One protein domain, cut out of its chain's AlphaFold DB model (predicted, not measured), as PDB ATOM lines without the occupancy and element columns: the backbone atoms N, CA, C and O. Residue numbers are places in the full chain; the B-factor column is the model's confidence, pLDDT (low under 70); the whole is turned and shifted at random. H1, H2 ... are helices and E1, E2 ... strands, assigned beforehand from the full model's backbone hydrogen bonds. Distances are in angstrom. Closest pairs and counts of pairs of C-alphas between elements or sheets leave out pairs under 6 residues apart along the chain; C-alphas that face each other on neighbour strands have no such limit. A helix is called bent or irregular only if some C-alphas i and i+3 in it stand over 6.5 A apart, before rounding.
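What this domain is: This is residues 16 to 105 of the 598 residues of the protein "Tetratricopeptide repeat protein" of Polyangium fumosum (UniProt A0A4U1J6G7). What is the main picture? A strongly twisted five-stranded sheet, curled like part of a barrel, wraps round the long helix H1, and H2 caps one end, where E2 and E5 finish. What builds it? There are 90 printed residues, with five named strands and two named helices in the order E1 E2 H1 E3 E4 E5 H2, class mixed; the sheet, also mixed, runs E1 E2 E5 E4 E3. The whole is compact, radius of gyration of the C-alphas 12.0 A, spanning 34 by 27 by 23 A.

How they stand to each other: How do the strands pair? E2, residues 24 to 31, forms an antiparallel hairpin with E1, residues 16 to 21, N 19 to O 26 being 2.9 A, and is parallel to E5, residues 76 to 80, N 77 to O 25 being 2.8 A. E3, residues 60 to 63, E4, residues 66 to 73, and E5 make a meander, each the antiparallel neighbour of the one before; N 61 to O 68 and N 71 to O 78 are 2.8 A. Where are the helices? H1, residues 32 to 50, is on one face of the sheet, giving two layers, and E2, H1, E3 form a split strand-helix-strand unit, E5 and E4 between its strands, with a left-handed crossover. H2, residues 93 to 105, is on the sheet and touches residues 34 to 38 of H1, about perpendicular at 80 degrees, closest C-alphas Gln 37 and Leu 100, 6.1 A. O i to N i+4 pairs within hydrogen-bond range number 13 of 15 in H1 and 8 of 9 in H2.

Where its parts are: Where does it start and finish? C-alpha 16 of E1 is at (-55.274, 50.908, 36.322) and C-alpha 105 of H2 at (-42.106, 35.183, 32.267). How long are the elements? H1 spans 27.3 A, E2 22.8 A, E4 21.6 A and H2 19.3 A; H1 is irregular, C-alphas 33 and 36 being 7.9 A apart.

The domain as a whole: Is it continuous? The printed part has no cut, and the E5 to H2 link, residues 81 to 92, is long. Where is confidence low? Residues 83 to 94 are under 70.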
ATOM      1  N   GLU A  16     -55.708  50.281  35.098       84.06
ATOM      2  CA  GLU A  16     -55.274  50.908  36.322       84.06
ATOM      3  C   GLU A  16     -55.723  50.015  37.473       84.06
ATOM      4  O   GLU A  16     -56.908  49.950  37.800       84.06
ATOM      5  N   PHE A  17     -54.770  49.301  38.065       87.88
ATOM      6  CA  PHE A  17     -55.009  48.533  39.276       87.88
ATOM      7  C   PHE A  17     -54.789  49.473  40.450       87.88
ATOM      8  O   PHE A  17     -53.669  49.910  40.727       87.88
ATOM      9  N   ARG A  18     -55.892  49.835  41.099       91.12
ATOM     10  CA  ARG A  18     -55.928  50.819  42.175       91.12
ATOM     11  C   ARG A  18     -56.372  50.150  43.459       91.12
ATOM     12  O   ARG A  18     -57.459  49.579  43.518       91.12
ATOM     13  N   ARG A  19     -55.569  50.292  44.511       94.44
ATOM     14  CA  ARG A  19     -55.886  49.761  45.836       94.44
ATOM     15  C   ARG A  19     -55.631  50.795  46.918       94.44
ATOM     16  O   ARG A  19     -54.621  51.495  46.911       94.44
ATOM     17  N   MET A  20     -56.554  50.873  47.870       94.44
ATOM     18  CA  MET A  20     -56.347  51.641  49.094       94.44
ATOM     19  C   MET A  20     -55.486  50.825  50.055       94.44
ATOM     20  O   MET A  20     -55.898  49.749  50.481       94.44
ATOM     21  N   ILE A  21     -54.305  51.342  50.389       92.56
ATOM     22  CA  ILE A  21     -53.384  50.745  51.359       92.56
ATOM     23  C   ILE A  21     -53.150  51.784  52.459       92.56
ATOM     24  O   ILE A  21     -52.556  52.843  52.232       92.56
ATOM     25  N   GLY A  22     -53.695  51.517  53.648       89.31
ATOM     26  CA  GLY A  22     -53.785  52.514  54.714       89.31
ATOM     27  C   GLY A  22     -54.617  53.728  54.277       89.31
ATOM     28  O   GLY A  22     -55.764  53.587  53.857       89.31
ATOM     29  N   ALA A  23     -54.033  54.924  54.368       88.44
ATOM     30  CA  ALA A  23     -54.657  56.175  53.921       88.44
ATOM     31  C   ALA A  23     -54.305  56.561  52.468       88.44
ATOM     32  O   ALA A  23     -54.784  57.583  51.978       88.44
ATOM     33  N   SER A  24     -53.475  55.768  51.783       92.00
ATOM     34  CA  SER A  24     -52.934  56.100  50.464       92.00
ATOM     35  C   SER A  24     -53.584  55.263  49.363       92.00
ATOM     36  O   SER A  24     -53.745  54.051  49.501       92.00
ATOM     37  N   ALA A  25     -53.916  55.898  48.239       94.44
ATOM     38  CA  ALA A  25     -54.271  55.193  47.009       94.44
ATOM     39  C   ALA A  25     -52.984  54.808  46.270       94.44
ATOM     40  O   ALA A  25     -52.243  55.692  45.835       94.44
ATOM     41  N   VAL A  26     -52.714  53.506  46.150       94.88
ATOM     42  CA  VAL A  26     -51.573  52.971  45.399       94.88
ATOM     43  C   VAL A  26     -52.061  52.444  44.058       94.88
ATOM     44  O   VAL A  26     -53.071  51.742  43.985       94.88
ATOM     45  N   VAL A  27     -51.352  52.815  42.997       92.62
ATOM     46  CA  VAL A  27     -51.757  52.576  41.613       92.62
ATOM     47  C   VAL A  27     -50.630  51.897  40.841       92.62
ATOM     48  O   VAL A  27     -49.515  52.416  40.798       92.62
ATOM     49  N   VAL A  28     -50.932  50.788  40.164       91.62
ATOM     50  CA  VAL A  28     -50.098  50.244  39.080       91.62
ATOM     51  C   VAL A  28     -50.841  50.383  37.754       91.62
ATOM     52  O   VAL A  28     -52.061  50.232  37.696       91.62
ATOM     53  N   ARG A  29     -50.106  50.677  36.679       87.12
ATOM     54  CA  ARG A  29     -50.651  50.737  35.317       87.12
ATOM     55  C   ARG A  29     -49.934  49.712  34.454       87.12
ATOM     56  O   ARG A  29     -48.722  49.815  34.288       87.12
ATOM     57  N   CYS A  30     -50.669  48.749  33.914       81.00
ATOM     58  CA  CYS A  30     -50.128  47.722  33.024       81.00
ATOM     59  C   CYS A  30     -51.227  47.121  32.139       81.00
ATOM     60  O   CYS A  30     -52.414  47.384  32.334       81.00
ATOM     61  N   ALA A  31     -50.830  46.309  31.161       72.75
ATOM     62  CA  ALA A  31     -51.756  45.581  30.301       72.75
ATOM     63  C   ALA A  31     -52.657  44.610  31.095       72.75
ATOM     64  O   ALA A  31     -52.293  44.123  32.167       72.75
ATOM     65  N   ALA A  32     -53.847  44.333  30.553       72.94
ATOM     66  CA  ALA A  32     -54.883  43.531  31.209       72.94
ATOM     67  C   ALA A  32     -54.485  42.070  31.482       72.94
ATOM     68  O   ALA A  32     -55.029  41.453  32.389       72.94
ATOM     69  N   ASP A  33     -53.549  41.520  30.713       73.44
ATOM     70  CA  ASP A  33     -53.045  40.150  30.847       73.44
ATOM     71  C   ASP A  33     -51.977  39.987  31.947       73.44
ATOM     72  O   ASP A  33     -51.474  38.886  32.154       73.44
ATOM     73  N   LEU A  34     -51.629  41.076  32.641       79.69
ATOM     74  CA  LEU A  34     -50.725  41.109  33.796       79.69
ATOM     75  C   LEU A  34     -51.478  41.322  35.121       79.69
ATOM     76  O   LEU A  34     -50.885  41.760  36.106       79.69
ATOM     77  N   ASP A  35     -52.781  41.039  35.147       84.25
ATOM     78  CA  ASP A  35     -53.655  41.220  36.311       84.25
ATOM     79  C   ASP A  35     -53.129  40.518  37.568       84.25
ATOM     80  O   ASP A  35     -53.001  41.139  38.622       84.25
ATOM     81  N   HIS A  36     -52.726  39.256  37.447       85.81
ATOM     82  CA  HIS A  36     -52.181  38.477  38.551       85.81
ATOM     83  C   HIS A  36     -50.893  39.097  39.120       85.81
ATOM     84  O   HIS A  36     -50.707  39.147  40.336       85.81
ATOM     85  N   GLN A  37     -49.998  39.595  38.262       91.81
ATOM     86  CA  GLN A  37     -48.740  40.212  38.692       91.81
ATOM     87  C   GLN A  37     -48.974  41.601  39.298       91.81
ATOM     88  O   GLN A  37     -48.316  41.957  40.274       91.81
ATOM     89  N   ALA A  38     -49.921  42.372  38.759       90.88
ATOM     90  CA  ALA A  38     -50.319  43.664  39.305       90.88
ATOM     91  C   ALA A  38     -50.917  43.533  40.713       90.88
ATOM     92  O   ALA A  38     -50.508  44.254  41.626       90.88
ATOM     93  N   GLU A  39     -51.835  42.584  40.910       93.50
ATOM     94  CA  GLU A  39     -52.420  42.296  42.223       93.50
ATOM     95  C   GLU A  39     -51.359  41.785  43.208       93.50
ATOM     96  O   GLU A  39     -51.301  42.260  44.342       93.50
ATOM     97  N   GLY A  40     -50.450  40.910  42.758       93.12
ATOM     98  CA  GLY A  40     -49.330  40.430  43.573       93.12
ATOM     99  C   GLY A  40     -48.373  41.545  44.015       93.12
ATOM    100  O   GLY A  40     -47.918  41.559  45.160       93.12
ATOM    101  N   LEU A  41     -48.101  42.528  43.149       95.06
ATOM    102  CA  LEU A  41     -47.308  43.704  43.514       95.06
ATOM    103  C   LEU A  41     -48.034  44.568  44.557       95.06
ATOM    104  O   LEU A  41     -47.413  45.029  45.515       95.06
ATOM    105  N   LEU A  42     -49.345  44.772  44.414       95.62
ATOM    106  CA  LEU A  42     -50.138  45.514  45.399       95.62
ATOM    107  C   LEU A  42     -50.225  44.774  46.746       95.62
ATOM    108  O   LEU A  42     -50.183  45.423  47.793       95.62
ATOM    109  N   ASP A  43     -50.292  43.439  46.738       95.00
ATOM    110  CA  ASP A  43     -50.203  42.601  47.942       95.00
ATOM    111  C   ASP A  43     -48.844  42.766  48.632       95.00
ATOM    112  O   ASP A  43     -48.777  42.909  49.857       95.00
ATOM    113  N   ALA A  44     -47.756  42.806  47.856       93.06
ATOM    114  CA  ALA A  44     -46.420  43.046  48.385       93.06
ATOM    115  C   ALA A  44     -46.318  44.431  49.042       93.06
ATOM    116  O   ALA A  44     -45.855  44.535  50.178       93.06
ATOM    117  N   VAL A  45     -46.808  45.489  48.384       95.12
ATOM    118  CA  VAL A  45     -46.819  46.852  48.946       95.12
ATOM    119  C   VAL A  45     -47.618  46.921  50.249       95.12
ATOM    120  O   VAL A  45     -47.160  47.538  51.212       95.12
ATOM    121  N   ASP A  46     -48.783  46.275  50.313       94.50
ATOM    122  CA  ASP A  46     -49.590  46.217  51.535       94.50
ATOM    123  C   ASP A  46     -48.859  45.459  52.653       94.50
ATOM    124  O   ASP A  46     -48.791  45.925  53.789       94.50
ATOM    125  N   SER A  47     -48.204  44.343  52.326       93.38
ATOM    126  CA  SER A  47     -47.355  43.610  53.272       93.38
ATOM    127  C   SER A  47     -46.228  44.485  53.841       93.38
ATOM    128  O   SER A  47     -46.059  44.557  55.062       93.38
ATOM    129  N   TYR A  48     -45.513  45.234  52.992       90.94
ATOM    130  CA  TYR A  48     -44.493  46.191  53.439       90.94
ATOM    131  C   TYR A  48     -45.081  47.285  54.335       90.94
ATOM    132  O   TYR A  48     -44.490  47.620  55.365       90.94
ATOM    133  N   HIS A  49     -46.259  47.811  53.990       93.88
ATOM    134  CA  HIS A  49     -46.938  48.817  54.801       93.88
ATOM    135  C   HIS A  49     -47.305  48.291  56.192       93.88
ATOM    136  O   HIS A  49     -47.003  48.937  57.197       93.88
ATOM    137  N   ARG A  50     -47.881  47.084  56.275       92.75
ATOM    138  CA  ARG A  50     -48.168  46.409  57.552       92.75
ATOM    139  C   ARG A  50     -46.896  46.123  58.355       92.75
ATOM    140  O   ARG A  50     -46.941  46.127  59.581       92.75
ATOM    141  N   GLY A  51     -45.768  45.925  57.672       90.25
ATOM    142  CA  GLY A  51     -44.430  45.823  58.258       90.25
ATOM    143  C   GLY A  51     -43.841  47.146  58.768       90.25
ATOM    144  O   GLY A  51     -42.721  47.149  59.274       90.25
ATOM    145  N   GLY A  52     -44.566  48.265  58.656       89.81
ATOM    146  CA  GLY A  52     -44.155  49.580  59.155       89.81
ATOM    147  C   GLY A  52     -43.492  50.484  58.114       89.81
ATOM    148  O   GLY A  52     -43.025  51.568  58.468       89.81
ATOM    149  N   VAL A  53     -43.451  50.085  56.836       88.31
ATOM    150  CA  VAL A  53     -42.936  50.946  55.763       88.31
ATOM    151  C   VAL A  53     -43.954  52.051  55.460       88.31
ATOM    152  O   VAL A  53     -45.119  51.796  55.140       88.31
ATOM    153  N   ALA A  54     -43.516  53.305  55.563       89.75
ATOM    154  CA  ALA A  54     -44.331  54.450  55.178       89.75
ATOM    155  C   ALA A  54     -44.479  54.505  53.649       89.75
ATOM    156  O   ALA A  54     -43.490  54.415  52.927       89.75
ATOM    157  N   LEU A  55     -45.708  54.680  53.158       91.81
ATOM    158  CA  LEU A  55     -45.991  54.811  51.728       91.81
ATOM    159  C   LEU A  55     -45.918  56.287  51.323       91.81
ATOM    160  O   LEU A  55     -46.855  57.050  51.568       91.81
ATOM    161  N   CYS A  56     -44.796  56.702  50.735       89.31
ATOM    162  CA  CYS A  56     -44.558  58.078  50.295       89.31
ATOM    163  C   CYS A  56     -43.711  58.142  49.008       89.31
ATOM    164  O   CYS A  56     -43.255  57.121  48.494       89.31
ATOM    165  N   ASP A  57     -43.542  59.348  48.451       88.56
ATOM    166  CA  ASP A  57     -42.766  59.563  47.221       88.56
ATOM    167  C   ASP A  57     -41.330  59.026  47.358       88.56
ATOM    168  O   ASP A  57     -40.656  59.256  48.363       88.56
ATOM    169  N   ARG A  58     -40.846  58.366  46.301       84.12
ATOM    170  CA  ARG A  58     -39.500  57.779  46.142       84.12
ATOM    171  C   ARG A  58     -39.188  56.550  46.989       84.12
ATOM    172  O   ARG A  58     -38.041  56.103  46.979       84.12
ATOM    173  N   VAL A  59     -40.166  55.977  47.685       88.06
ATOM    174  CA  VAL A  59     -39.986  54.668  48.326       88.06
ATOM    175  C   VAL A  59     -39.817  53.602  47.245       88.06
ATOM    176  O   VAL A  59     -40.610  53.542  46.307       88.06
ATOM    177  N   VAL A  60     -38.780  52.774  47.370       86.56
ATOM    178  CA  VAL A  60     -38.530  51.642  46.469       86.56
ATOM    179  C   VAL A  60     -39.031  50.372  47.136       86.56
ATOM    180  O   VAL A  60     -38.642  50.056  48.259       86.56
ATOM    181  N   VAL A  61     -39.893  49.654  46.432       88.12
ATOM    182  CA  VAL A  61     -40.449  48.368  46.839       88.12
ATOM    183  C   VAL A  61     -39.878  47.297  45.924       88.12
ATOM    184  O   VAL A  61     -39.880  47.465  44.711       88.12
ATOM    185  N   GLU A  62     -39.380  46.200  46.483       87.62
ATOM    186  CA  GLU A  62     -38.887  45.074  45.688       87.62
ATOM    187  C   GLU A  62     -39.997  44.031  45.533       87.62
ATOM    188  O   GLU A  62     -40.582  43.581  46.515       87.62
ATOM    189  N   PHE A  63     -40.295  43.642  44.295       91.31
ATOM    190  CA  PHE A  63     -41.261  42.599  43.971       91.31
ATOM    191  C   PHE A  63     -40.620  41.618  42.996       91.31
ATOM    192  O   PHE A  63     -40.111  42.027  41.954       91.31
ATOM    193  N   ALA A  64     -40.598  40.332  43.363       88.31
ATOM    194  CA  ALA A  64     -39.957  39.271  42.579       88.31
ATOM    195  C   ALA A  64     -38.493  39.585  42.180       88.31
ATOM    196  O   ALA A  64     -38.041  39.279  41.081       88.31
ATOM    197  N   GLY A  65     -37.732  40.223  43.079       83.25
ATOM    198  CA  GLY A  65     -36.339  40.602  42.814       83.25
ATOM    199  C   GLY A  65     -36.172  41.818  41.894       83.25
ATOM    200  O   GLY A  65     -35.061  42.084  41.432       83.25
ATOM    201  N   ILE A  66     -37.256  42.546  41.599       87.31
ATOM    202  CA  ILE A  66     -37.267  43.735  40.739       87.31
ATOM    203  C   ILE A  66     -37.729  44.957  41.551       87.31
ATOM    204  O   ILE A  66     -38.765  44.891  42.216       87.31
ATOM    205  N   PRO A  67     -36.993  46.083  41.524       87.88
ATOM    206  CA  PRO A  67     -37.390  47.301  42.217       87.88
ATOM    207  C   PRO A  67     -38.491  48.060  41.463       87.88
ATOM    208  O   PRO A  67     -38.415  48.264  40.251       87.88
ATOM    209  N   PHE A  68     -39.470  48.549  42.217       90.31
ATOM    210  CA  PHE A  68     -40.515  49.472  41.793       90.31
ATOM    211  C   PHE A  68     -40.444  50.735  42.649       90.31
ATOM    212  O   PHE A  68     -40.523  50.673  43.877       90.31
ATOM    213  N   THR A  69     -40.319  51.892  42.014       89.44
ATOM    214  CA  THR A  69     -40.262  53.183  42.698       89.44
ATOM    215  C   THR A  69     -41.646  53.799  42.773       89.44
ATOM    216  O   THR A  69     -42.330  53.987  41.768       89.44
ATOM    217  N   MET A  70     -42.050  54.180  43.974       89.94
ATOM    218  CA  MET A  70     -43.296  54.881  44.219       89.94
ATOM    219  C   MET A  70     -43.146  56.365  43.879       89.94
ATOM    220  O   MET A  70     -42.200  57.018  44.320       89.94
ATOM    221  N   ARG A  71     -44.071  56.914  43.093       88.50
ATOM    222  CA  ARG A  71     -44.089  58.326  42.700       88.50
ATOM    223  C   ARG A  71     -45.419  58.965  43.034       88.50
ATOM    224  O   ARG A  71     -46.473  58.473  42.632       88.50
ATOM    225  N   GLN A  72     -45.380  60.084  43.747       87.19
ATOM    226  CA  GLN A  72     -46.599  60.813  44.062       87.19
ATOM    227  C   GLN A  72     -47.083  61.602  42.842       87.19
ATOM    228  O   GLN A  72     -46.406  62.504  42.354       87.19
ATOM    229  N   MET A  73     -48.280  61.276  42.357       79.25
ATOM    230  CA  MET A  73     -48.895  61.879  41.177       79.25
ATOM    231  C   MET A  73     -50.363  62.178  41.472       79.25
ATOM    232  O   MET A  73     -51.155  61.272  41.697       79.25
ATOM    233  N   ARG A  74     -50.740  63.464  41.459       79.62
ATOM    234  CA  ARG A  74     -52.136  63.921  41.633       79.62
ATOM    235  C   ARG A  74     -52.837  63.375  42.896       79.62
ATOM    236  O   ARG A  74     -54.035  63.128  42.875       79.62
ATOM    237  N   GLY A  75     -52.098  63.224  43.999       81.31
ATOM    238  CA  GLY A  75     -52.631  62.725  45.277       81.31
ATOM    239  C   GLY A  75     -52.619  61.200  45.426       81.31
ATOM    240  O   GLY A  75     -52.988  60.697  46.481       81.31
ATOM    241  N   GLU A  76     -52.145  60.479  44.413       90.38
ATOM    242  CA  GLU A  76     -52.000  59.025  44.417       90.38
ATOM    243  C   GLU A  76     -50.522  58.635  44.375       90.38
ATOM    244  O   GLU A  76     -49.663  59.418  43.961       90.38
ATOM    245  N   LEU A  77     -50.222  57.418  44.816       91.12
ATOM    246  CA  LEU A  77     -48.891  56.830  44.772       91.12
ATOM    247  C   LEU A  77     -48.839  55.844  43.607       91.12
ATOM    248  O   LEU A  77     -49.349  54.730  43.695       91.12
ATOM    249  N   VAL A  78     -48.242  56.264  42.498       90.94
ATOM    250  CA  VAL A  78     -48.110  55.440  41.295       90.94
ATOM    251  C   VAL A  78     -46.806  54.656  41.381       90.94
ATOM    252  O   VAL A  78     -45.748  55.229  41.632       90.94
ATOM    253  N   LEU A  79     -46.867  53.347  41.170       89.56
ATOM    254  CA  LEU A  79     -45.698  52.475  41.108       89.56
ATOM    255  C   LEU A  79     -45.098  52.522  39.703       89.56
ATOM    256  O   LEU A  79     -45.777  52.275  38.707       89.56
ATOM    257  N   HIS A  80     -43.821  52.867  39.634       86.19
ATOM    258  CA  HIS A  80     -43.037  52.934  38.412       86.19
ATOM    259  C   HIS A  80     -42.002  51.805  38.432       86.19
ATOM    260  O   HIS A  80     -41.395  51.550  39.469       86.19
ATOM    261  N   GLY A  81     -41.814  51.119  37.309       80.44
ATOM    262  CA  GLY A  81     -40.813  50.056  37.180       80.44
ATOM    263  C   GLY A  81     -39.587  50.510  36.396       80.44
ATOM    264  O   GLY A  81     -39.522  51.645  35.915       80.44
ATOM    265  N   LEU A  82     -38.634  49.596  36.241       72.06
ATOM    266  CA  LEU A  82     -37.412  49.837  35.485       72.06
ATOM    267  C   LEU A  82     -37.712  50.011  33.996       72.06
ATOM    268  O   LEU A  82     -38.408  49.202  33.384       72.06
ATOM    269  N   GLU A  83     -37.126  51.046  33.399       65.25
ATOM    270  CA  GLU A  83     -37.151  51.259  31.957       65.25
ATOM    271  C   GLU A  83     -35.820  50.778  31.361       65.25
ATOM    272  O   GLU A  83     -34.749  51.310  31.661       65.25
ATOM    273  N   PHE A  84     -35.862  49.723  30.543       59.12
ATOM    274  CA  PHE A  84     -34.644  49.049  30.067       59.12
ATOM    275  C   PHE A  84     -34.055  49.680  28.796       59.12
ATOM    276  O   PHE A  84     -32.927  49.368  28.425       59.12
ATOM    277  N   ALA A  85     -34.800  50.578  28.140       41.25
ATOM    278  CA  ALA A  85     -34.444  51.170  26.850       41.25
ATOM    279  C   ALA A  85     -33.473  52.364  26.935       41.25
ATOM    280  O   ALA A  85     -32.900  52.741  25.921       41.25
ATOM    281  N   ASN A  86     -33.251  52.953  28.116       40.78
ATOM    282  CA  ASN A  86     -32.373  54.115  28.268       40.78
ATOM    283  C   ASN A  86     -31.470  53.977  29.494       40.78
ATOM    284  O   ASN A  86     -31.943  53.877  30.627       40.78
ATOM    285  N   LYS A  87     -30.149  54.037  29.286       37.53
ATOM    286  CA  LYS A  87     -29.167  54.168  30.373       37.53
ATOM    287  C   LYS A  87     -29.377  55.516  31.080       37.53
ATOM    288  O   LYS A  87     -28.755  56.507  30.719       37.53
ATOM    289  N   GLY A  88     -30.251  55.537  32.085       38.94
ATOM    290  CA  GLY A  88     -30.480  56.696  32.954       38.94
ATOM    291  C   GLY A  88     -31.824  57.413  32.803       38.94
ATOM    292  O   GLY A  88     -31.951  58.514  33.336       38.94
ATOM    293  N   ALA A  89     -32.826  56.835  32.128       37.66
ATOM    294  CA  ALA A  89     -34.187  57.377  32.210       37.66
ATOM    295  C   ALA A  89     -34.782  57.137  33.619       37.66
ATOM    296  O   ALA A  89     -34.515  56.093  34.218       37.66
ATOM    297  N   PRO A  90     -35.538  58.098  34.189       48.28
ATOM    298  CA  PRO A  90     -36.220  57.908  35.467       48.28
ATOM    299  C   PRO A  90     -37.292  56.819  35.351       48.28
ATOM    300  O   PRO A  90     -37.905  56.693  34.298       48.28
ATOM    301  N   ASP A  91     -37.561  56.085  36.437       57.38
ATOM    302  CA  ASP A  91     -38.637  55.086  36.483       57.38
ATOM    303  C   ASP A  91     -39.940  55.693  35.936       57.38
ATOM    304  O   ASP A  91     -40.391  56.747  36.406       57.38
ATOM    305  N   THR A  92     -40.552  55.052  34.939       62.19
ATOM    306  CA  THR A  92     -41.799  55.508  34.308       62.19
ATOM    307  C   THR A  92     -42.943  54.534  34.591       62.19
ATOM    308  O   THR A  92     -42.741  53.370  34.941       62.19
ATOM    309  N   ALA A  93     -44.180  54.998  34.400       59.88
ATOM    310  CA  ALA A  93     -45.351  54.124  34.453       59.88
ATOM    311  C   ALA A  93     -45.329  53.048  33.343       59.88
ATOM    312  O   ALA A  93     -45.929  51.997  33.517       59.88
ATOM    313  N   ALA A  94     -44.622  53.281  32.228       61.12
ATOM    314  CA  ALA A  94     -44.413  52.271  31.186       61.12
ATOM    315  C   ALA A  94     -43.389  51.204  31.623       61.12
ATOM    316  O   ALA A  94     -43.556  50.025  31.318       61.12
ATOM    317  N   GLY A  95     -42.385  51.586  32.423       70.56
ATOM    318  CA  GLY A  95     -41.437  50.645  33.027       70.56
ATOM    319  C   GLY A  95     -42.084  49.648  33.998       70.56
ATOM    320  O   GLY A  95     -41.581  48.535  34.167       70.56
ATOM    321  N   ALA A  96     -43.225  49.999  34.611       82.06
ATOM    322  CA  ALA A  96     -43.965  49.096  35.498       82.06
ATOM    323  C   ALA A  96     -44.505  47.872  34.744       82.06
ATOM    324  O   ALA A  96     -44.306  46.746  35.189       82.06
ATOM    325  N   GLU A  97     -45.109  48.078  33.572       82.50
ATOM    326  CA  GLU A  97     -45.582  46.991  32.707       82.50
ATOM    327  C   GLU A  97     -44.439  46.060  32.294       82.50
ATOM    328  O   GLU A  97     -44.546  44.841  32.428       82.50
ATOM    329  N   GLN A  98     -43.318  46.627  31.841       75.69
ATOM    330  CA  GLN A  98     -42.169  45.841  31.402       75.69
ATOM    331  C   GLN A  98     -41.568  45.015  32.547       75.69
ATOM    332  O   GLN A  98     -41.217  43.851  32.354       75.69
ATOM    333  N   SER A  99     -41.493  45.593  33.746       85.44
ATOM    334  CA  SER A  99     -41.023  44.903  34.950       85.44
ATOM    335  C   SER A  99     -41.966  43.761  35.347       85.44
ATOM    336  O   SER A  99     -41.508  42.647  35.582       85.44
ATOM    337  N   LEU A 100     -43.284  43.989  35.340       85.19
ATOM    338  CA  LEU A 100     -44.282  42.947  35.623       85.19
ATOM    339  C   LEU A 100     -44.275  41.826  34.574       85.19
ATOM    340  O   LEU A 100     -44.472  40.663  34.919       85.19
ATOM    341  N   ARG A 101     -43.980  42.140  33.308       81.12
ATOM    342  CA  ARG A 101     -43.820  41.131  32.251       81.12
ATOM    343  C   ARG A 101     -42.636  40.199  32.511       81.12
ATOM    344  O   ARG A 101     -42.738  39.006  32.244       81.12
ATOM    345  N   ILE A 102     -41.533  40.719  33.054       80.31
ATOM    346  CA  ILE A 102     -40.383  39.893  33.450       80.31
ATOM    347  C   ILE A 102     -40.785  38.924  34.564       80.31
ATOM    348  O   ILE A 102     -40.462  37.741  34.476       80.31
ATOM    349  N   VAL A 103     -41.535  39.400  35.566       86.25
ATOM    350  CA  VAL A 103     -42.065  38.542  36.639       86.25
ATOM    351  C   VAL A 103     -42.965  37.449  36.064       86.25
ATOM    352  O   VAL A 103     -42.776  36.275  36.370       86.25
ATOM    353  N   TYR A 104     -43.889  37.813  35.172       82.56
ATOM    354  CA  TYR A 104     -44.763  36.860  34.488       82.56
ATOM    355  C   TYR A 104     -43.965  35.760  33.766       82.56
ATOM    356  O   TYR A 104     -44.250  34.572  33.924       82.56
ATOM    357  N   ASP A 105     -42.935  36.138  33.004       72.56
ATOM    358  CA  ASP A 105     -42.106  35.183  32.267       72.56
ATOM    359  C   ASP A 105     -41.288  34.276  33.204       72.56
ATOM    360  O   ASP A 105     -41.150  33.079  32.940       72.56
TER     361      ASP A 105